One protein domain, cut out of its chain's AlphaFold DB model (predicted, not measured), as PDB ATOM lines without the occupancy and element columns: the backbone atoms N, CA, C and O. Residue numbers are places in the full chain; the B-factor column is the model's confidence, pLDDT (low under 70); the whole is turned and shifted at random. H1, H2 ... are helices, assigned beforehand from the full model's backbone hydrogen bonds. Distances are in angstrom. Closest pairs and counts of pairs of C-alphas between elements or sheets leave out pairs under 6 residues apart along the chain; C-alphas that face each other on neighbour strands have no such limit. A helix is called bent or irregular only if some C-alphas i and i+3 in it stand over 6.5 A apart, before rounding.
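What this domain is: This is residues 8 to 162 of the 162 residues of the protein "Protoglobin domain-containing protein" of Nesiotobacter exalbescens (UniProt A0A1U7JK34). The longest helix, H2, makes an L: arm H2a crosses the H5 and H6 hairpin, and arm H2b packs on H5. H3 and H4 form a second hairpin; H1 packs on H6. The printed part, 155 residues with six named helices, is all helix and compact: radius of gyration of the C-alphas 15.4 A, spans 43 by 38 by 22 A.

Where its parts are: H2, residues 22 to 51, is one helix by its hydrogen bonds but bent: C-alphas 37 and 40 are 7.5 A apart. H2a, 22 to 37, is irregular, C-alphas 34 and 37 being 7.1 A apart; H2b is 40 to 51. H1 is 8 to 18, from (244.145, 293.312, 204.644), H3 61 to 80, H4 85 to 100, H5 105 to 125, H6 131 to 158, ending at (233.110, 291.009, 197.108).

How they stand to each other: H2a touches H6, about perpendicular at 81 degrees; the closest C-alphas, Ala 28 and Ala 140, are 5.4 A apart. Helix O i to N i+4 pairs are within hydrogen-bond range, but in H2a 11 of 12.

The domain as a whole: The printed part has no cut and no long link; residues 58 and 160 to 162 have pLDDT under 70.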
ATOM      1  N   ASP A   8     243.041 293.062 203.709       84.88
ATOM      2  CA  ASP A   8     244.145 293.312 204.644       84.88
ATOM      3  C   ASP A   8     243.733 294.210 205.815       84.88
ATOM      4  O   ASP A   8     244.052 293.944 206.971       84.88
ATOM      5  N   SER A   9     242.966 295.269 205.540       86.38
ATOM      6  CA  SER A   9     242.471 296.164 206.583       86.38
ATOM      7  C   SER A   9     241.417 295.485 207.460       86.38
ATOM      8  O   SER A   9     241.388 295.717 208.668       86.38
ATOM      9  N   VAL A  10     240.554 294.636 206.896       86.50
ATOM     10  CA  VAL A  10     239.599 293.840 207.684       86.50
ATOM     11  C   VAL A  10     240.347 292.880 208.608       86.50
ATOM     12  O   VAL A  10     240.068 292.878 209.805       86.50
ATOM     13  N   LEU A  11     241.327 292.140 208.087       88.94
ATOM     14  CA  LEU A  11     242.114 291.179 208.862       88.94
ATOM     15  C   LEU A  11     242.895 291.854 209.983       88.94
ATOM     16  O   LEU A  11     242.744 291.451 211.132       88.94
ATOM     17  N   ALA A  12     243.594 292.953 209.698       90.56
ATOM     18  CA  ALA A  12     244.316 293.706 210.721       90.56
ATOM     19  C   ALA A  12     243.392 294.193 211.857       90.56
ATOM     20  O   ALA A  12     243.754 294.137 213.035       90.56
ATOM     21  N   ASN A  13     242.171 294.641 211.527       91.25
ATOM     22  CA  ASN A  13     241.194 295.059 212.537       91.25
ATOM     23  C   ASN A  13     240.693 293.872 213.373       91.25
ATOM     24  O   ASN A  13     240.557 294.006 214.588       91.25
ATOM     25  N   VAL A  14     240.414 292.728 212.741       92.62
ATOM     26  CA  VAL A  14     239.945 291.515 213.430       92.62
ATOM     27  C   VAL A  14     241.042 290.949 214.331       92.62
ATOM     28  O   VAL A  14     240.769 290.655 215.492       92.62
ATOM     29  N   GLU A  15     242.280 290.860 213.847       94.06
ATOM     30  CA  GLU A  15     243.439 290.430 214.637       94.06
ATOM     31  C   GLU A  15     243.658 291.327 215.853       94.06
ATOM     32  O   GLU A  15     243.796 290.828 216.970       94.06
ATOM     33  N   THR A  16     243.604 292.648 215.659       95.56
ATOM     34  CA  THR A  16     243.728 293.621 216.752       95.56
ATOM     35  C   THR A  16     242.601 293.454 217.769       95.56
ATOM     36  O   THR A  16     242.853 293.375 218.970       95.56
ATOM     37  N   PHE A  17     241.352 293.366 217.302       96.19
ATOM     38  CA  PHE A  17     240.179 293.237 218.165       96.19
ATOM     39  C   PHE A  17     240.199 291.939 218.983       96.19
ATOM     40  O   PHE A  17     239.921 291.953 220.181       96.19
ATOM     41  N   LEU A  18     240.572 290.824 218.353       96.88
ATOM     42  CA  LEU A  18     240.678 289.517 219.000       96.88
ATOM     43  C   LEU A  18     241.992 289.332 219.766       96.88
ATOM     44  O   LEU A  18     242.181 288.289 220.397       96.88
ATOM     45  N   GLN A  19     242.893 290.317 219.735       96.94
ATOM     46  CA  GLN A  19     244.220 290.249 220.343       96.94
ATOM     47  C   GLN A  19     244.979 288.994 219.883       96.94
ATOM     48  O   GLN A  19     245.450 288.201 220.704       96.94
ATOM     49  N   ILE A  20     245.015 288.758 218.570       96.62
ATOM     50  CA  ILE A  20     245.824 287.697 217.966       96.62
ATOM     51  C   ILE A  20     247.259 288.211 217.867       96.62
ATOM     52  O   ILE A  20     247.532 289.255 217.283       96.62
ATOM     53  N   ASN A  21     248.176 287.481 218.488       95.69
ATOM     54  CA  ASN A  21     249.599 287.793 218.544       95.69
ATOM     55  C   ASN A  21     250.430 286.510 218.367       95.69
ATOM     56  O   ASN A  21     249.881 285.419 218.181       95.69
ATOM     57  N   ALA A  22     251.758 286.627 218.441       96.25
ATOM     58  CA  ALA A  22     252.664 285.487 218.293       96.25
ATOM     59  C   ALA A  22     252.372 284.351 219.292       96.25
ATOM     60  O   ALA A  22     252.426 283.184 218.907       96.25
ATOM     61  N   ASP A  23     251.988 284.680 220.530       97.38
ATOM     62  CA  ASP A  23     251.629 283.682 221.545       97.38
ATOM     63  C   ASP A  23     250.347 282.938 221.167       97.38
ATOM     64  O   ASP A  23     250.285 281.714 221.262       97.38
ATOM     65  N   THR A  24     249.337 283.656 220.661       97.94
ATOM     66  CA  THR A  24     248.104 283.043 220.142       97.94
ATOM     67  C   THR A  24     248.427 282.065 219.014       97.94
ATOM     68  O   THR A  24     247.899 280.953 219.003       97.94
ATOM     69  N   MET A  25     249.333 282.438 218.102       97.94
ATOM     70  CA  MET A  25     249.749 281.550 217.015       97.94
ATOM     71  C   MET A  25     250.534 280.333 217.511       97.94
ATOM     72  O   MET A  25     250.301 279.229 217.028       97.94
ATOM     73  N   ALA A  26     251.411 280.493 218.503       98.19
ATOM     74  CA  ALA A  26     252.133 279.370 219.098       98.19
ATOM     75  C   ALA A  26     251.181 278.383 219.804       98.19
ATOM     76  O   ALA A  26     251.345 277.164 219.704       98.19
ATOM     77  N   VAL A  27     250.154 278.897 220.489       98.50
ATOM     78  CA  VAL A  27     249.104 278.078 221.114       98.50
ATOM     79  C   VAL A  27     248.258 277.368 220.052       98.50
ATOM     80  O   VAL A  27     247.960 276.186 220.210       98.50
ATOM     81  N   ALA A  28     247.912 278.039 218.954       98.38
ATOM     82  CA  ALA A  28     247.192 277.423 217.841       98.38
ATOM     83  C   ALA A  28     247.991 276.288 217.182       98.38
ATOM     84  O   ALA A  28     247.454 275.203 216.956       98.38
ATOM     85  N   GLU A  29     249.291 276.488 216.962       98.56
ATOM     86  CA  GLU A  29     250.171 275.459 216.409       98.56
ATOM     87  C   GLU A  29     250.267 274.251 217.354       98.56
ATOM     88  O   GLU A  29     250.210 273.095 216.929       98.56
ATOM     89  N   ARG A  30     250.338 274.498 218.669       98.31
ATOM     90  CA  ARG A  30     250.251 273.439 219.680       98.31
ATOM     91  C   ARG A  30     248.909 272.703 219.612       98.31
ATOM     92  O   ARG A  30     248.906 271.479 219.721       98.31
ATOM     93  N   ALA A  31     247.796 273.410 219.402       98.25
ATOM     94  CA  ALA A  31     246.479 272.789 219.244       98.25
ATOM     95  C   ALA A  31     246.457 271.857 218.030       98.25
ATOM     96  O   ALA A  31     245.978 270.731 218.142       98.25
ATOM     97  N   TRP A  32     247.049 272.273 216.905       98.38
ATOM     98  CA  TRP A  32     247.182 271.414 215.730       98.38
ATOM     99  C   TRP A  32     247.922 270.110 216.042       98.38
ATOM    100  O   TRP A  32     247.416 269.046 215.708       98.38
ATOM    101  N   ARG A  33     249.058 270.157 216.750       98.06
ATOM    102  CA  ARG A  33     249.817 268.939 217.109       98.06
ATOM    103  C   ARG A  33     249.005 267.949 217.950       98.06
ATOM    104  O   ARG A  33     249.197 266.746 217.821       98.06
ATOM    105  N   CYS A  34     248.103 268.441 218.800       97.00
ATOM    106  CA  CYS A  34     247.185 267.590 219.564       97.00
ATOM    107  C   CYS A  34     246.063 267.011 218.691       97.00
ATOM    108  O   CYS A  34     245.647 265.875 218.891       97.00
ATOM    109  N   LEU A  35     245.558 267.792 217.735       97.38
ATOM    110  CA  LEU A  35     244.374 267.456 216.941       97.38
ATOM    111  C   LEU A  35     244.687 266.663 215.671       97.38
ATOM    112  O   LEU A  35     243.835 265.910 215.203       97.38
ATOM    113  N   GLU A  36     245.875 266.825 215.091       97.75
ATOM    114  CA  GLU A  36     246.253 266.244 213.801       97.75
ATOM    115  C   GLU A  36     246.002 264.728 213.710       97.75
ATOM    116  O   GLU A  36     245.417 264.302 212.700       97.75
ATOM    117  N   PRO A  37     246.368 263.909 214.723       97.00
ATOM    118  CA  PRO A  37     246.112 262.469 214.692       97.00
ATOM    119  C   PRO A  37     244.616 262.123 214.683       97.00
ATOM    120  O   PRO A  37     244.217 261.116 214.107       97.00
ATOM    121  N   GLU A  38     243.779 262.967 215.288       95.75
ATOM    122  CA  GLU A  38     242.335 262.746 215.430       95.75
ATOM    123  C   GLU A  38     241.498 263.467 214.365       95.75
ATOM    124  O   GLU A  38     240.283 263.267 214.282       95.75
ATOM    125  N   MET A  39     242.125 264.290 213.519       96.88
ATOM    126  CA  MET A  39     241.420 265.194 212.610       96.88
ATOM    127  C   MET A  39     240.504 264.457 211.627       96.88
ATOM    128  O   MET A  39     239.440 264.962 211.272       96.88
ATOM    129  N   GLU A  40     240.870 263.242 211.212       95.75
ATOM    130  CA  GLU A  40     239.983 262.421 210.387       95.75
ATOM    131  C   GLU A  40     238.682 262.082 211.131       95.75
ATOM    132  O   GLU A  40     237.597 262.265 210.579       95.75
ATOM    133  N   GLY A  41     238.771 261.661 212.396       95.94
ATOM    134  CA  GLY A  41     237.608 261.365 213.234       95.94
ATOM    135  C   GLY A  41     236.733 262.594 213.485       95.94
ATOM    136  O   GLY A  41     235.510 262.503 213.387       95.94
ATOM    137  N   ILE A  42     237.351 263.757 213.718       97.62
ATOM    138  CA  ILE A  42     236.656 265.051 213.852       97.62
ATOM    139  C   ILE A  42     235.832 265.356 212.599       97.62
ATOM    140  O   ILE A  42     234.649 265.686 212.692       97.62
ATOM    141  N   LEU A  43     236.433 265.216 211.416       96.81
ATOM    142  CA  LEU A  43     235.755 265.513 210.157       96.81
ATOM    143  C   LEU A  43     234.677 264.482 209.821       96.81
ATOM    144  O   LEU A  43     233.622 264.866 209.321       96.81
ATOM    145  N   ARG A  44     234.881 263.195 210.137       95.12
ATOM    146  CA  ARG A  44     233.823 262.178 209.999       95.12
ATOM    147  C   ARG A  44     232.627 262.503 210.884       95.12
ATOM    148  O   ARG A  44     231.498 262.452 210.409       95.12
ATOM    149  N   GLN A  45     232.869 262.888 212.138       96.00
ATOM    150  CA  GLN A  45     231.812 263.304 213.059       96.00
ATOM    151  C   GLN A  45     231.059 264.534 212.531       96.00
ATOM    152  O   GLN A  45     229.828 264.546 212.528       96.00
ATOM    153  N   PHE A  46     231.781 265.536 212.023       95.94
ATOM    154  CA  PHE A  46     231.183 266.715 211.396       95.94
ATOM    155  C   PHE A  46     230.285 266.346 210.205       95.94
ATOM    156  O   PHE A  46     229.135 266.776 210.147       95.94
ATOM    157  N   HIS A  47     230.775 265.520 209.277       93.44
ATOM    158  CA  HIS A  47     230.002 265.123 208.095       93.44
ATOM    159  C   HIS A  47     228.828 264.209 208.416       93.44
ATOM    160  O   HIS A  47     227.789 264.332 207.774       93.44
ATOM    161  N   SER A  48     228.952 263.349 209.429       92.62
ATOM    162  CA  SER A  48     227.825 262.561 209.935       92.62
ATOM    163  C   SER A  48     226.692 263.477 210.394       92.62
ATOM    164  O   SER A  48     225.552 263.288 209.988       92.62
ATOM    165  N   ARG A  49     227.013 264.525 211.164       92.19
ATOM    166  CA  ARG A  49     226.036 265.528 211.609       92.19
ATOM    167  C   ARG A  49     225.461 266.336 210.444       92.19
ATOM    168  O   ARG A  49     224.272 266.624 210.424       92.19
ATOM    169  N   ALA A  50     226.285 266.711 209.466       90.81
ATOM    170  CA  ALA A  50     225.819 267.441 208.288       90.81
ATOM    171  C   ALA A  50     224.851 266.603 207.430       90.81
ATOM    172  O   ALA A  50     223.895 267.149 206.889       90.81
ATOM    173  N   ALA A  51     225.058 265.286 207.341       90.31
ATOM    174  CA  ALA A  51     224.197 264.382 206.580       90.31
ATOM    175  C   ALA A  51     222.774 264.253 207.159       90.31
ATOM    176  O   ALA A  51     221.847 263.916 206.423       90.31
ATOM    177  N   GLU A  52     222.589 264.548 208.448       90.69
ATOM    178  CA  GLU A  52     221.277 264.579 209.112       90.69
ATOM    179  C   GLU A  52     220.450 265.818 208.730       90.69
ATOM    180  O   GLU A  52     219.239 265.855 208.953       90.69
ATOM    181  N   VAL A  53     221.079 266.837 208.136       89.31
ATOM    182  CA  VAL A  53     220.419 268.084 207.753       89.31
ATOM    183  C   VAL A  53     219.811 267.962 206.347       89.31
ATOM    184  O   VAL A  53     220.539 267.715 205.377       89.31
ATOM    185  N   PRO A  54     218.495 268.204 206.185       85.06
ATOM    186  CA  PRO A  54     217.859 268.243 204.873       85.06
ATOM    187  C   PRO A  54     218.543 269.221 203.911       85.06
ATOM    188  O   PRO A  54     218.769 270.379 204.253       85.06
ATOM    189  N   GLY A  55     218.866 268.762 202.700       78.81
ATOM    190  CA  GLY A  55     219.530 269.579 201.678       78.81
ATOM    191  C   GLY A  55     221.060 269.626 201.767       78.81
ATOM    192  O   GLY A  55     221.694 270.153 200.858       78.81
ATOM    193  N   LEU A  56     221.669 269.031 202.800       81.38
ATOM    194  CA  LEU A  56     223.121 268.798 202.880       81.38
ATOM    195  C   LEU A  56     223.493 267.318 202.667       81.38
ATOM    196  O   LEU A  56     224.626 266.907 202.925       81.38
ATOM    197  N   GLN A  57     222.533 266.516 202.197       74.62
ATOM    198  CA  GLN A  57     222.626 265.060 202.134       74.62
ATOM    199  C   GLN A  57     223.529 264.526 201.012       74.62
ATOM    200  O   GLN A  57     223.667 265.116 199.945       74.62
ATOM    201  N   SER A  58     224.077 263.343 201.310       59.69
ATOM    202  CA  SER A  58     224.762 262.353 200.466       59.69
ATOM    203  C   SER A  58     225.749 262.880 199.423       59.69
ATOM    204  O   SER A  58     225.395 263.249 198.306       59.69
ATOM    205  N   ARG A  59     227.029 262.765 199.771       73.19
ATOM    206  CA  ARG A  59     228.141 262.689 198.823       73.19
ATOM    207  C   ARG A  59     228.540 261.226 198.684       73.19
ATOM    208  O   ARG A  59     228.356 260.454 199.624       73.19
ATOM    209  N   SER A  60     229.118 260.844 197.553       86.19
ATOM    210  CA  SER A  60     229.816 259.562 197.476       86.19
ATOM    211  C   SER A  60     230.948 259.516 198.514       86.19
ATOM    212  O   SER A  60     231.521 260.545 198.882       86.19
ATOM    213  N   GLU A  61     231.314 258.320 198.977       88.00
ATOM    214  CA  GLU A  61     232.422 258.150 199.931       88.00
ATOM    215  C   GLU A  61     233.749 258.710 199.377       88.00
ATOM    216  O   GLU A  61     234.617 259.158 200.127       88.00
ATOM    217  N   GLU A  62     233.922 258.713 198.054       90.81
ATOM    218  CA  GLU A  62     235.081 259.322 197.398       90.81
ATOM    219  C   GLU A  62     235.066 260.855 197.517       90.81
ATOM    220  O   GLU A  62     236.071 261.463 197.894       90.81
ATOM    221  N   GLU A  63     233.931 261.493 197.233       89.25
ATOM    222  CA  GLU A  63     233.762 262.942 197.380       89.25
ATOM    223  C   GLU A  63     233.893 263.387 198.836       89.25
ATOM    224  O   GLU A  63     234.484 264.436 199.108       89.25
ATOM    225  N   LEU A  64     233.379 262.585 199.772       90.62
ATOM    226  CA  LEU A  64     233.530 262.821 201.202       90.62
ATOM    227  C   LEU A  64     235.008 262.784 201.604       90.62
ATOM    228  O   LEU A  64     235.493 263.730 202.223       90.62
ATOM    229  N   ARG A  65     235.758 261.758 201.181       92.12
ATOM    230  CA  ARG A  65     237.205 261.666 201.438       92.12
ATOM    231  C   ARG A  65     237.979 262.852 200.864       92.12
ATOM    232  O   ARG A  65     238.829 263.413 201.556       92.12
ATOM    233  N   LYS A  66     237.671 263.272 199.632       91.88
ATOM    234  CA  LYS A  66     238.282 264.463 199.016       91.88
ATOM    235  C   LYS A  66     237.976 265.725 199.822       91.88
ATOM    236  O   LYS A  66     238.885 266.504 200.096       91.88
ATOM    237  N   LEU A  67     236.724 265.914 200.244       90.56
ATOM    238  CA  LEU A  67     236.339 267.080 201.036       90.56
ATOM    239  C   LEU A  67     237.022 267.090 202.406       90.56
ATOM    240  O   LEU A  67     237.543 268.122 202.817       90.56
ATOM    241  N   MET A  68     237.051 265.948 203.094       94.44
ATOM    242  CA  MET A  68     237.725 265.821 204.381       94.44
ATOM    243  C   MET A  68     239.218 266.124 204.262       94.44
ATOM    244  O   MET A  68     239.768 266.820 205.110       94.44
ATOM    245  N   LYS A  69     239.877 265.668 203.190       95.31
ATOM    246  CA  LYS A  69     241.278 266.011 202.929       95.31
ATOM    247  C   LYS A  69     241.469 267.527 202.817       95.31
ATOM    248  O   LYS A  69     242.308 268.080 203.520       95.31
ATOM    249  N   LEU A  70     240.641 268.202 202.018       93.62
ATOM    250  CA  LEU A  70     240.706 269.659 201.853       93.62
ATOM    251  C   LEU A  70     240.415 270.413 203.158       93.62
ATOM    252  O   LEU A  70     241.070 271.406 203.460       93.62
ATOM    253  N   GLN A  71     239.452 269.948 203.959       95.38
ATOM    254  CA  GLN A  71     239.172 270.544 205.266       95.38
ATOM    255  C   GLN A  71     240.318 270.325 206.250       95.38
ATOM    256  O   GLN A  71     240.652 271.248 206.984       95.38
ATOM    257  N   LYS A  72     240.951 269.146 206.249       97.19
ATOM    258  CA  LYS A  72     242.140 268.879 207.065       97.19
ATOM    259  C   LYS A  72     243.279 269.826 206.689       97.19
ATOM    260  O   LYS A  72     243.868 270.434 207.576       97.19
ATOM    261  N   GLU A  73     243.558 269.981 205.396       96.38
ATOM    262  CA  GLU A  73     244.588 270.896 204.885       96.38
ATOM    263  C   GLU A  73     244.288 272.350 205.264       96.38
ATOM    264  O   GLU A  73     245.156 273.043 205.793       96.38
ATOM    265  N   LYS A  74     243.043 272.802 205.082       95.88
ATOM    266  CA  LYS A  74     242.617 274.146 205.485       95.88
ATOM    267  C   LYS A  74     242.771 274.365 206.995       95.88
ATOM    268  O   LYS A  74     243.277 275.407 207.396       95.88
ATOM    269  N   THR A  75     242.344 273.416 207.828       97.25
ATOM    270  CA  THR A  75     242.471 273.516 209.292       97.25
ATOM    271  C   THR A  75     243.935 273.512 209.731       97.25
ATOM    272  O   THR A  75     244.296 274.257 210.637       97.25
ATOM    273  N   CYS A  76     244.789 272.727 209.069       97.94
ATOM    274  CA  CYS A  76     246.234 272.762 209.290       97.94
ATOM    275  C   CYS A  76     246.786 274.168 209.028       97.94
ATOM    276  O   CYS A  76     247.399 274.761 209.912       97.94
ATOM    277  N   LEU A  77     246.497 274.740 207.855       97.56
ATOM    278  CA  LEU A  77     246.927 276.097 207.504       97.56
ATOM    279  C   LEU A  77     246.388 277.139 208.490       97.56
ATOM    280  O   LEU A  77     247.154 277.964 208.975       97.56
ATOM    281  N   LEU A  78     245.107 277.060 208.858       97.44
ATOM    282  CA  LEU A  78     244.490 277.963 209.837       97.44
ATOM    283  C   LEU A  78     245.290 278.026 211.142       97.44
ATOM    284  O   LEU A  78     245.487 279.103 211.697       97.44
ATOM    285  N   LEU A  79     245.744 276.872 211.633       97.88
ATOM    286  CA  LEU A  79     246.406 276.758 212.929       97.88
ATOM    287  C   LEU A  79     247.933 276.919 212.867       97.88
ATOM    288  O   LEU A  79     248.553 277.044 213.920       97.88
ATOM    289  N   THR A  80     248.548 276.918 211.678       97.19
ATOM    290  CA  THR A  80     250.020 276.878 211.535       97.19
ATOM    291  C   THR A  80     250.610 277.975 210.642       97.19
ATOM    292  O   THR A  80     251.733 278.408 210.888       97.19
ATOM    293  N   ASP A  81     249.862 278.498 209.666       93.19
ATOM    294  CA  ASP A  81     250.372 279.397 208.613       93.19
ATOM    295  C   ASP A  81     250.474 280.873 209.041       93.19
ATOM    296  O   ASP A  81     250.803 281.739 208.239       93.19
ATOM    297  N   ARG A  82     250.164 281.203 210.305       91.44
ATOM    298  CA  ARG A  82     250.196 282.595 210.816       91.44
ATOM    299  C   ARG A  82     249.363 283.566 209.983       91.44
ATOM    300  O   ARG A  82     249.732 284.725 209.840       91.44
ATOM    301  N   LEU A  83     248.239 283.073 209.461       90.81
ATOM    302  CA  LEU A  83     247.330 283.833 208.603       90.81
ATOM    303  C   LEU A  83     248.021 284.382 207.338       90.81
ATOM    304  O   LEU A  83     247.656 285.439 206.831       90.81
ATOM    305  N   GLY A  84     249.017 283.651 206.830       90.94
ATOM    306  CA  GLY A  84     249.735 283.982 205.610       90.94
ATOM    307  C   GLY A  84     248.860 283.966 204.355       90.94
ATOM    308  O   GLY A  84     247.705 283.528 204.345       90.94
ATOM    309  N   GLU A  85     249.443 284.437 203.251       91.69
ATOM    310  CA  GLU A  85     248.767 284.535 201.954       91.69
ATOM    311  C   GLU A  85     248.173 283.187 201.506       91.69
ATOM    312  O   GLU A  85     247.045 283.132 201.008       91.69
ATOM    313  N   GLN A  86     248.894 282.086 201.738       92.31
ATOM    314  CA  GLN A  86     248.448 280.744 201.374       92.31
ATOM    315  C   GLN A  86     247.152 280.356 202.098       92.31
ATOM    316  O   GLN A  86     246.214 279.842 201.466       92.31
ATOM    317  N   TYR A  87     247.079 280.594 203.409       93.81
ATOM    318  CA  TYR A  87     245.858 280.382 204.168       93.81
ATOM    319  C   TYR A  87     244.718 281.275 203.659       93.81
ATOM    320  O   TYR A  87     243.640 280.753 203.360       93.81
ATOM    321  N   VAL A  88     244.952 282.580 203.482       93.75
ATOM    322  CA  VAL A  88     243.919 283.536 203.041       93.75
ATOM    323  C   VAL A  88     243.314 283.122 201.697       93.75
ATOM    324  O   VAL A  88     242.093 282.990 201.581       93.75
ATOM    325  N   GLN A  89     244.147 282.817 200.700       92.12
ATOM    326  CA  GLN A  89     243.686 282.349 199.387       92.12
ATOM    327  C   GLN A  89     242.893 281.038 199.485       92.12
ATOM    328  O   GLN A  89     241.909 280.822 198.769       92.12
ATOM    329  N   THR A  90     243.302 280.131 200.374       93.19
ATOM    330  CA  THR A  90     242.601 278.860 200.596       93.19
ATOM    331  C   THR A  90     241.242 279.077 201.256       93.19
ATOM    332  O   THR A  90     240.251 278.513 200.787       93.19
ATOM    333  N   ALA A  91     241.159 279.926 202.281       93.31
ATOM    334  CA  ALA A  91     239.910 280.276 202.953       93.31
ATOM    335  C   ALA A  91     238.922 280.971 202.001       93.31
ATOM    336  O   ALA A  91     237.750 280.590 201.957       93.31
ATOM    337  N   MET A  92     239.398 281.902 201.165       93.25
ATOM    338  CA  MET A  92     238.577 282.550 200.136       93.25
ATOM    339  C   MET A  92     238.002 281.542 199.138       93.25
ATOM    340  O   MET A  92     236.792 281.525 198.920       93.25
ATOM    341  N   ARG A  93     238.834 280.652 198.576       92.06
ATOM    342  CA  ARG A  93     238.359 279.597 197.659       92.06
ATOM    343  C   ARG A  93     237.334 278.682 198.322       92.06
ATOM    344  O   ARG A  93     236.336 278.319 197.704       92.06
ATOM    345  N   PHE A  94     237.548 278.335 199.591       92.56
ATOM    346  CA  PHE A  94     236.608 277.510 200.340       92.56
ATOM    347  C   PHE A  94     235.252 278.206 200.499       92.56
ATOM    348  O   PHE A  94     234.219 277.593 200.231       92.56
ATOM    349  N   ALA A  95     235.250 279.490 200.866       92.88
ATOM    350  CA  ALA A  95     234.038 280.297 200.987       92.88
ATOM    351  C   ALA A  95     233.302 280.442 199.645       92.88
ATOM    352  O   ALA A  95     232.094 280.216 199.576       92.88
ATOM    353  N   LEU A  96     234.025 280.726 198.559       91.75
ATOM    354  CA  LEU A  96     233.438 280.815 197.219       91.75
ATOM    355  C   LEU A  96     232.803 279.486 196.783       91.75
ATOM    356  O   LEU A  96     231.703 279.498 196.240       91.75
ATOM    357  N   SER A  97     233.395 278.338 197.135       90.44
ATOM    358  CA  SER A  97     232.799 277.026 196.829       90.44
ATOM    359  C   SER A  97     231.463 276.762 197.543       90.44
ATOM    360  O   SER A  97     230.640 275.979 197.062       90.44
ATOM    361  N   PHE A  98     231.218 277.391 198.701       89.56
ATOM    362  CA  PHE A  98     229.903 277.342 199.347       89.56
ATOM    363  C   PHE A  98     228.903 278.194 198.562       89.56
ATOM    364  O   PHE A  98     227.789 277.739 198.293       89.56
ATOM    365  N   ARG A  99     229.312 279.395 198.138       87.50
ATOM    366  CA  ARG A  99     228.482 280.288 197.321       87.50
ATOM    367  C   ARG A  99     228.104 279.665 195.978       87.50
ATOM    368  O   ARG A  99     226.943 279.747 195.595       87.50
ATOM    369  N   GLU A 100     229.037 279.014 195.288       89.88
ATOM    370  CA  GLU A 100     228.787 278.303 194.021       89.88
ATOM    371  C   GLU A 100     227.709 277.218 194.167       89.88
ATOM    372  O   GLU A 100     226.940 276.961 193.245       89.88
ATOM    373  N   ARG A 101     227.600 276.622 195.360       87.19
ATOM    374  CA  ARG A 101     226.544 275.665 195.727       87.19
ATOM    375  C   ARG A 101     225.272 276.332 196.254       87.19
ATOM    376  O   ARG A 101     224.414 275.650 196.803       87.19
ATOM    377  N   GLN A 102     225.162 277.652 196.118       89.06
ATOM    378  CA  GLN A 102     224.056 278.471 196.612       89.06
ATOM    379  C   GLN A 102     223.834 278.342 198.128       89.06
ATOM    380  O   GLN A 102     222.737 278.582 198.630       89.06
ATOM    381  N   LEU A 103     224.882 277.993 198.883       89.38
ATOM    382  CA  LEU A 103     224.814 277.976 200.337       89.38
ATOM    383  C   LEU A 103     224.998 279.408 200.864       89.38
ATOM    384  O   LEU A 103     226.053 280.011 200.626       89.38
ATOM    385  N   PRO A 104     224.022 279.980 201.596       92.12
ATOM    386  CA  PRO A 104     224.189 281.280 202.241       92.12
ATOM    387  C   PRO A 104     225.359 281.285 203.234       92.12
ATOM    388  O   PRO A 104     225.679 280.257 203.832       92.12
ATOM    389  N   LEU A 105     225.944 282.467 203.478       93.56
ATOM    390  CA  LEU A 105     227.052 282.668 204.429       93.56
ATOM    391  C   LEU A 105     226.762 282.062 205.815       93.56
ATOM    392  O   LEU A 105     227.667 281.551 206.472       93.56
ATOM    393  N   GLY A 106     225.493 282.052 206.238       95.06
ATOM    394  CA  GLY A 106     225.064 281.416 207.484       95.06
ATOM    395  C   GLY A 106     225.468 279.940 207.599       95.06
ATOM    396  O   GLY A 106     225.847 279.509 208.684       95.06
ATOM    397  N   TRP A 107     225.487 279.180 206.496       93.38
ATOM    398  CA  TRP A 107     225.960 277.790 206.501       93.38
ATOM    399  C   TRP A 107     227.463 277.673 206.698       93.38
ATOM    400  O   TRP A 107     227.915 276.731 207.350       93.38
ATOM    401  N   TYR A 108     228.238 278.618 206.169       94.56
ATOM    402  CA  TYR A 108     229.674 278.670 206.421       94.56
ATOM    403  C   TYR A 108     229.939 278.921 207.909       94.56
ATOM    404  O   TYR A 108     230.664 278.160 208.543       94.56
ATOM    405  N   ILE A 109     229.276 279.930 208.489       96.19
ATOM    406  CA  ILE A 109     229.379 280.259 209.920       96.19
ATOM    407  C   ILE A 109     228.984 279.055 210.781       96.19
ATOM    408  O   ILE A 109     229.749 278.649 211.655       96.19
ATOM    409  N   ALA A 110     227.825 278.447 210.511       95.44
ATOM    410  CA  ALA A 110     227.346 277.283 211.251       95.44
ATOM    411  C   ALA A 110     228.317 276.095 211.153       95.44
ATOM    412  O   ALA A 110     228.601 275.449 212.160       95.44
ATOM    413  N   SER A 111     228.875 275.844 209.964       94.44
ATOM    414  CA  SER A 111     229.865 274.782 209.752       94.44
ATOM    415  C   SER A 111     231.148 275.036 210.544       94.44
ATOM    416  O   SER A 111     231.648 274.131 211.209       94.44
ATOM    417  N   SER A 112     231.656 276.268 210.520       96.50
ATOM    418  CA  SER A 112     232.851 276.655 211.269       96.50
ATOM    419  C   SER A 112     232.648 276.531 212.781       96.50
ATOM    420  O   SER A 112     233.522 276.012 213.474       96.50
ATOM    421  N   MET A 113     231.478 276.924 213.296       97.69
ATOM    422  CA  MET A 113     231.137 276.768 214.715       97.69
ATOM    423  C   MET A 113     230.987 275.295 215.118       97.69
ATOM    424  O   MET A 113     231.487 274.901 216.168       97.69
ATOM    425  N   ALA A 114     230.360 274.466 214.280       96.81
ATOM    426  CA  ALA A 114     230.218 273.036 214.549       96.81
ATOM    427  C   ALA A 114     231.578 272.317 214.588       96.81
ATOM    428  O   ALA A 114     231.810 271.479 215.454       96.81
ATOM    429  N   ILE A 115     232.503 272.660 213.684       96.88
ATOM    430  CA  ILE A 115     233.868 272.111 213.714       96.88
ATOM    431  C   ILE A 115     234.606 272.571 214.977       96.88
ATOM    432  O   ILE A 115     235.237 271.745 215.634       96.88
ATOM    433  N   ALA A 116     234.507 273.853 215.345       97.81
ATOM    434  CA  ALA A 116     235.130 274.380 216.559       97.81
ATOM    435  C   ALA A 116     234.601 273.696 217.832       97.81
ATOM    436  O   ALA A 116     235.381 273.360 218.718       97.81
ATOM    437  N   GLU A 117     233.295 273.428 217.902       98.25
ATOM    438  CA  GLU A 117     232.675 272.670 218.994       98.25
ATOM    439  C   GLU A 117     233.258 271.253 219.103       98.25
ATOM    440  O   GLU A 117     233.680 270.842 220.185       98.25
ATOM    441  N   ILE A 118     233.323 270.514 217.986       98.25
ATOM    442  CA  ILE A 118     233.869 269.149 217.966       98.25
ATOM    443  C   ILE A 118     235.348 269.167 218.372       98.25
ATOM    444  O   ILE A 118     235.771 268.336 219.174       98.25
ATOM    445  N   ILE A 119     236.130 270.132 217.877       98.00
ATOM    446  CA  ILE A 119     237.524 270.333 218.297       98.00
ATOM    447  C   ILE A 119     237.606 270.569 219.810       98.00
ATOM    448  O   ILE A 119     238.394 269.909 220.485       98.00
ATOM    449  N   GLY A 120     236.774 271.456 220.360       97.88
ATOM    450  CA  GLY A 120     236.740 271.742 221.794       97.88
ATOM    451  C   GLY A 120     236.422 270.501 222.634       97.88
ATOM    452  O   GLY A 120     237.059 270.271 223.663       97.88
ATOM    453  N   GLN A 121     235.497 269.654 222.173       97.75
ATOM    454  CA  GLN A 121     235.204 268.365 222.807       97.75
ATOM    455  C   GLN A 121     236.414 267.422 222.769       97.75
ATOM    456  O   GLN A 121     236.733 266.813 223.790       97.75
ATOM    457  N   ARG A 122     237.126 267.334 221.637       97.44
ATOM    458  CA  ARG A 122     238.341 266.507 221.527       97.44
ATOM    459  C   ARG A 122     239.460 266.987 222.435       97.44
ATOM    460  O   ARG A 122     240.032 266.175 223.152       97.44
ATOM    461  N   LEU A 123     239.712 268.293 222.483       97.31
ATOM    462  CA  LEU A 123     240.687 268.872 223.407       97.31
ATOM    463  C   LEU A 123     240.325 268.551 224.862       97.31
ATOM    464  O   LEU A 123     241.189 268.124 225.622       97.31
ATOM    465  N   LYS A 124     239.047 268.683 225.238       97.44
ATOM    466  CA  LYS A 124     238.565 268.378 226.594       97.44
ATOM    467  C   LYS A 124     238.746 266.908 226.985       97.44
ATOM    468  O   LYS A 124     238.981 266.616 228.152       97.44
ATOM    469  N   SER A 125     238.611 265.991 226.031       96.38
ATOM    470  CA  SER A 125     238.784 264.553 226.256       96.38
ATOM    471  C   SER A 125     240.229 264.070 226.090       96.38
ATOM    472  O   SER A 125     240.489 262.883 226.277       96.38
ATOM    473  N   HIS A 126     241.169 264.952 225.743       96.38
ATOM    474  CA  HIS A 126     242.548 264.565 225.478       96.38
ATOM    475  C   HIS A 126     243.287 264.228 226.790       96.38
ATOM    476  O   HIS A 126     243.385 265.080 227.675       96.38
ATOM    477  N   PRO A 127     243.886 263.029 226.925       94.56
ATOM    478  CA  PRO A 127     244.375 262.517 228.212       94.56
ATOM    479  C   PRO A 127     245.546 263.311 228.807       94.56
ATOM    480  O   PRO A 127     245.749 263.301 230.016       94.56
ATOM    481  N   ASN A 128     246.316 263.999 227.960       95.31
ATOM    482  CA  ASN A 128     247.537 264.706 228.360       95.31
ATOM    483  C   ASN A 128     247.371 266.232 228.474       95.31
ATOM    484  O   ASN A 128     248.375 266.941 228.518       95.31
ATOM    485  N   LEU A 129     246.143 266.756 228.445       97.50
ATOM    486  CA  LEU A 129     245.895 268.193 228.575       97.50
ATOM    487  C   LEU A 129     245.298 268.511 229.944       97.50
ATOM    488  O   LEU A 129     244.337 267.879 230.376       97.50
ATOM    489  N   SER A 130     245.856 269.517 230.615       97.94
ATOM    490  CA  SER A 130     245.225 270.097 231.800       97.94
ATOM    491  C   SER A 130     244.013 270.950 231.410       97.94
ATOM    492  O   SER A 130     243.892 271.391 230.269       97.94
ATOM    493  N   GLU A 131     243.137 271.268 232.364       97.69
ATOM    494  CA  GLU A 131     242.007 272.180 232.124       97.69
ATOM    495  C   GLU A 131     242.466 273.552 231.596       97.69
ATOM    496  O   GLU A 131     241.874 274.099 230.663       97.69
ATOM    497  N   SER A 132     243.575 274.072 232.130       98.00
ATOM    498  CA  SER A 132     244.185 275.316 231.654       98.00
ATOM    499  C   SER A 132     244.687 275.201 230.214       98.00
ATOM    500  O   SER A 132     244.561 276.155 229.444       98.00
ATOM    501  N   ASP A 133     245.256 274.054 229.830       98.25
ATOM    502  CA  ASP A 133     245.671 273.824 228.447       98.25
ATOM    503  C   ASP A 133     244.463 273.800 227.518       98.25
ATOM    504  O   ASP A 133     244.471 274.480 226.497       98.25
ATOM    505  N   VAL A 134     243.409 273.067 227.887       98.38
ATOM    506  CA  VAL A 134     242.174 272.982 227.096       98.38
ATOM    507  C   VAL A 134     241.585 274.369 226.870       98.38
ATOM    508  O   VAL A 134     241.262 274.711 225.734       98.38
ATOM    509  N   LEU A 135     241.490 275.190 227.920       98.31
ATOM    510  CA  LEU A 135     240.981 276.555 227.812       98.31
ATOM    511  C   LEU A 135     241.826 277.403 226.852       98.31
ATOM    512  O   LEU A 135     241.278 278.073 225.975       98.31
ATOM    513  N   SER A 136     243.151 277.358 227.001       98.44
ATOM    514  CA  SER A 136     244.083 278.131 226.177       98.44
ATOM    515  C   SER A 136     244.021 277.720 224.700       98.44
ATOM    516  O   SER A 136     243.816 278.562 223.823       98.44
ATOM    517  N   LEU A 137     244.103 276.414 224.428       98.56
ATOM    518  CA  LEU A 137     244.053 275.850 223.078       98.56
ATOM    519  C   LEU A 137     242.709 276.145 222.406       98.56
ATOM    520  O   LEU A 137     242.677 276.599 221.262       98.56
ATOM    521  N   ASN A 138     241.601 275.955 223.124       98.25
ATOM    522  CA  ASN A 138     240.269 276.216 222.590       98.25
ATOM    523  C   ASN A 138     240.052 277.710 222.294       98.25
ATOM    524  O   ASN A 138     239.474 278.054 221.265       98.25
ATOM    525  N   ASN A 139     240.554 278.609 223.145       98.44
ATOM    526  CA  ASN A 139     240.484 280.050 222.896       98.44
ATOM    527  C   ASN A 139     241.253 280.443 221.623       98.44
ATOM    528  O   ASN A 139     240.725 281.175 220.786       98.44
ATOM    529  N   ALA A 140     242.465 279.915 221.430       98.50
ATOM    530  CA  ALA A 140     243.237 280.162 220.211       98.50
ATOM    531  C   ALA A 140     242.500 279.664 218.955       98.50
ATOM    532  O   ALA A 140     242.382 280.408 217.980       98.50
ATOM    533  N   VAL A 141     241.930 278.453 218.999       98.44
ATOM    534  CA  VAL A 141     241.113 277.906 217.902       98.44
ATOM    535  C   VAL A 141     239.924 278.819 217.596       98.44
ATOM    536  O   VAL A 141     239.718 279.177 216.439       98.44
ATOM    537  N   LEU A 142     239.158 279.243 218.606       98.44
ATOM    538  CA  LEU A 142     237.976 280.087 218.406       98.44
ATOM    539  C   LEU A 142     238.315 281.451 217.798       98.44
ATOM    540  O   LEU A 142     237.612 281.902 216.892       98.44
ATOM    541  N   LYS A 143     239.404 282.091 218.242       98.50
ATOM    542  CA  LYS A 143     239.878 283.351 217.649       98.50
ATOM    543  C   LYS A 143     240.195 283.186 216.163       98.50
ATOM    544  O   LYS A 143     239.760 283.995 215.347       98.50
ATOM    545  N   LEU A 144     240.907 282.122 215.799       98.19
ATOM    546  CA  LEU A 144     241.277 281.869 214.407       98.19
ATOM    547  C   LEU A 144     240.068 281.475 213.553       98.19
ATOM    548  O   LEU A 144     239.940 281.928 212.419       98.19
ATOM    549  N   VAL A 145     239.111 280.731 214.105       98.12
ATOM    550  CA  VAL A 145     237.833 280.467 213.429       98.12
ATOM    551  C   VAL A 145     237.053 281.765 213.168       98.12
ATOM    552  O   VAL A 145     236.432 281.905 212.114       98.12
ATOM    553  N   ALA A 146     237.104 282.747 214.072       97.88
ATOM    554  CA  ALA A 146     236.493 284.056 213.835       97.88
ATOM    555  C   ALA A 146     237.189 284.841 212.703       97.88
ATOM    556  O   ALA A 146     236.512 285.511 211.915       97.88
ATOM    557  N   VAL A 147     238.514 284.717 212.561       96.69
ATOM    558  CA  VAL A 147     239.248 285.244 211.394       96.69
ATOM    559  C   VAL A 147     238.793 284.549 210.107       96.69
ATOM    560  O   VAL A 147     238.449 285.228 209.142       96.69
ATOM    561  N   ASP A 148     238.699 283.218 210.108       97.38
ATOM    562  CA  ASP A 148     238.242 282.426 208.957       97.38
ATOM    563  C   ASP A 148     236.848 282.852 208.471       97.38
ATOM    564  O   ASP A 148     236.609 283.019 207.273       97.38
ATOM    565  N   ILE A 149     235.931 283.094 209.411       96.75
ATOM    566  CA  ILE A 149     234.590 283.619 209.127       96.75
ATOM    567  C   ILE A 149     234.659 285.036 208.543       96.75
ATOM    568  O   ILE A 149     233.902 285.357 207.625       96.75
ATOM    569  N   SER A 150     235.565 285.882 209.034       95.44
ATOM    570  CA  SER A 150     235.740 287.252 208.534       95.44
ATOM    571  C   SER A 150     236.263 287.274 207.091       95.44
ATOM    572  O   SER A 150     235.767 288.050 206.266       95.44
ATOM    573  N   ILE A 151     237.193 286.373 206.752       94.50
ATOM    574  CA  ILE A 151     237.658 286.161 205.371       94.50
ATOM    575  C   ILE A 151     236.492 285.716 204.491       94.50
ATOM    576  O   ILE A 151     236.245 286.307 203.439       94.50
ATOM    577  N   ALA A 152     235.737 284.709 204.934       94.25
ATOM    578  CA  ALA A 152     234.607 284.186 204.177       94.25
ATOM    579  C   ALA A 152     233.528 285.251 203.932       94.25
ATOM    580  O   ALA A 152     233.049 285.389 202.810       94.25
ATOM    581  N   SER A 153     233.192 286.050 204.946       93.50
ATOM    582  CA  SER A 153     232.249 287.169 204.825       93.50
ATOM    583  C   SER A 153     232.695 288.187 203.768       93.50
ATOM    584  O   SER A 153     231.900 288.624 202.930       93.50
ATOM    585  N   THR A 154     233.992 288.505 203.750       91.50
ATOM    586  CA  THR A 154     234.583 289.403 202.748       91.50
ATOM    587  C   THR A 154     234.489 288.801 201.346       91.50
ATOM    588  O   THR A 154     234.043 289.481 200.426       91.50
ATOM    589  N   ALA A 155     234.820 287.514 201.184       91.19
ATOM    590  CA  ALA A 155     234.728 286.813 199.902       91.19
ATOM    591  C   ALA A 155     233.287 286.759 199.363       91.19
ATOM    592  O   ALA A 155     233.056 287.010 198.183       91.19
ATOM    593  N   TYR A 156     232.305 286.489 200.229       89.25
ATOM    594  CA  TYR A 156     230.886 286.507 199.862       89.25
ATOM    595  C   TYR A 156     230.422 287.894 199.411       89.25
ATOM    596  O   TYR A 156     229.659 287.998 198.453       89.25
ATOM    597  N   THR A 157     230.874 288.945 200.096       85.31
ATOM    598  CA  THR A 157     230.461 290.321 199.799       85.31
ATOM    599  C   THR A 157     231.101 290.843 198.519       85.31
ATOM    600  O   THR A 157     230.400 291.419 197.696       85.31
ATOM    601  N   ALA A 158     232.404 290.611 198.324       82.12
ATOM    602  CA  ALA A 158     233.110 291.009 197.108       82.12
ATOM    603  C   ALA A 158     232.435 290.417 195.867       82.12
ATOM    604  O   ALA A 158     232.136 291.123 194.915       82.12
ATOM    605  N   ALA A 159     232.072 289.142 195.944       73.44
ATOM    606  CA  ALA A 159     231.516 288.436 194.811       73.44
ATOM    607  C   ALA A 159     230.044 288.809 194.501       73.44
ATOM    608  O   ALA A 159     229.531 288.405 193.461       73.44
ATOM    609  N   LEU A 160     229.342 289.533 195.389       67.62
ATOM    610  CA  LEU A 160     228.021 290.134 195.119       67.62
ATOM    611  C   LEU A 160     228.111 291.467 194.360       67.62
ATOM    612  O   LEU A 160     227.086 291.961 193.896       67.62
ATOM    613  N   LEU A 161     229.300 292.072 194.315       59.12
ATOM    614  CA  LEU A 161     229.558 293.340 193.633       59.12
ATOM    615  C   LEU A 161     230.082 293.142 192.202       59.12
ATOM    616  O   LEU A 161     230.057 294.102 191.433       59.12
ATOM    617  N   ASP A 162     230.524 291.923 191.880       53.28
ATOM    618  CA  ASP A 162     230.839 291.449 190.526       53.28
ATOM    619  C   ASP A 162     229.572 290.951 189.811       53.28
ATOM    620  O   ASP A 162     229.401 291.282 188.614       53.28
TER     621      ASP A 162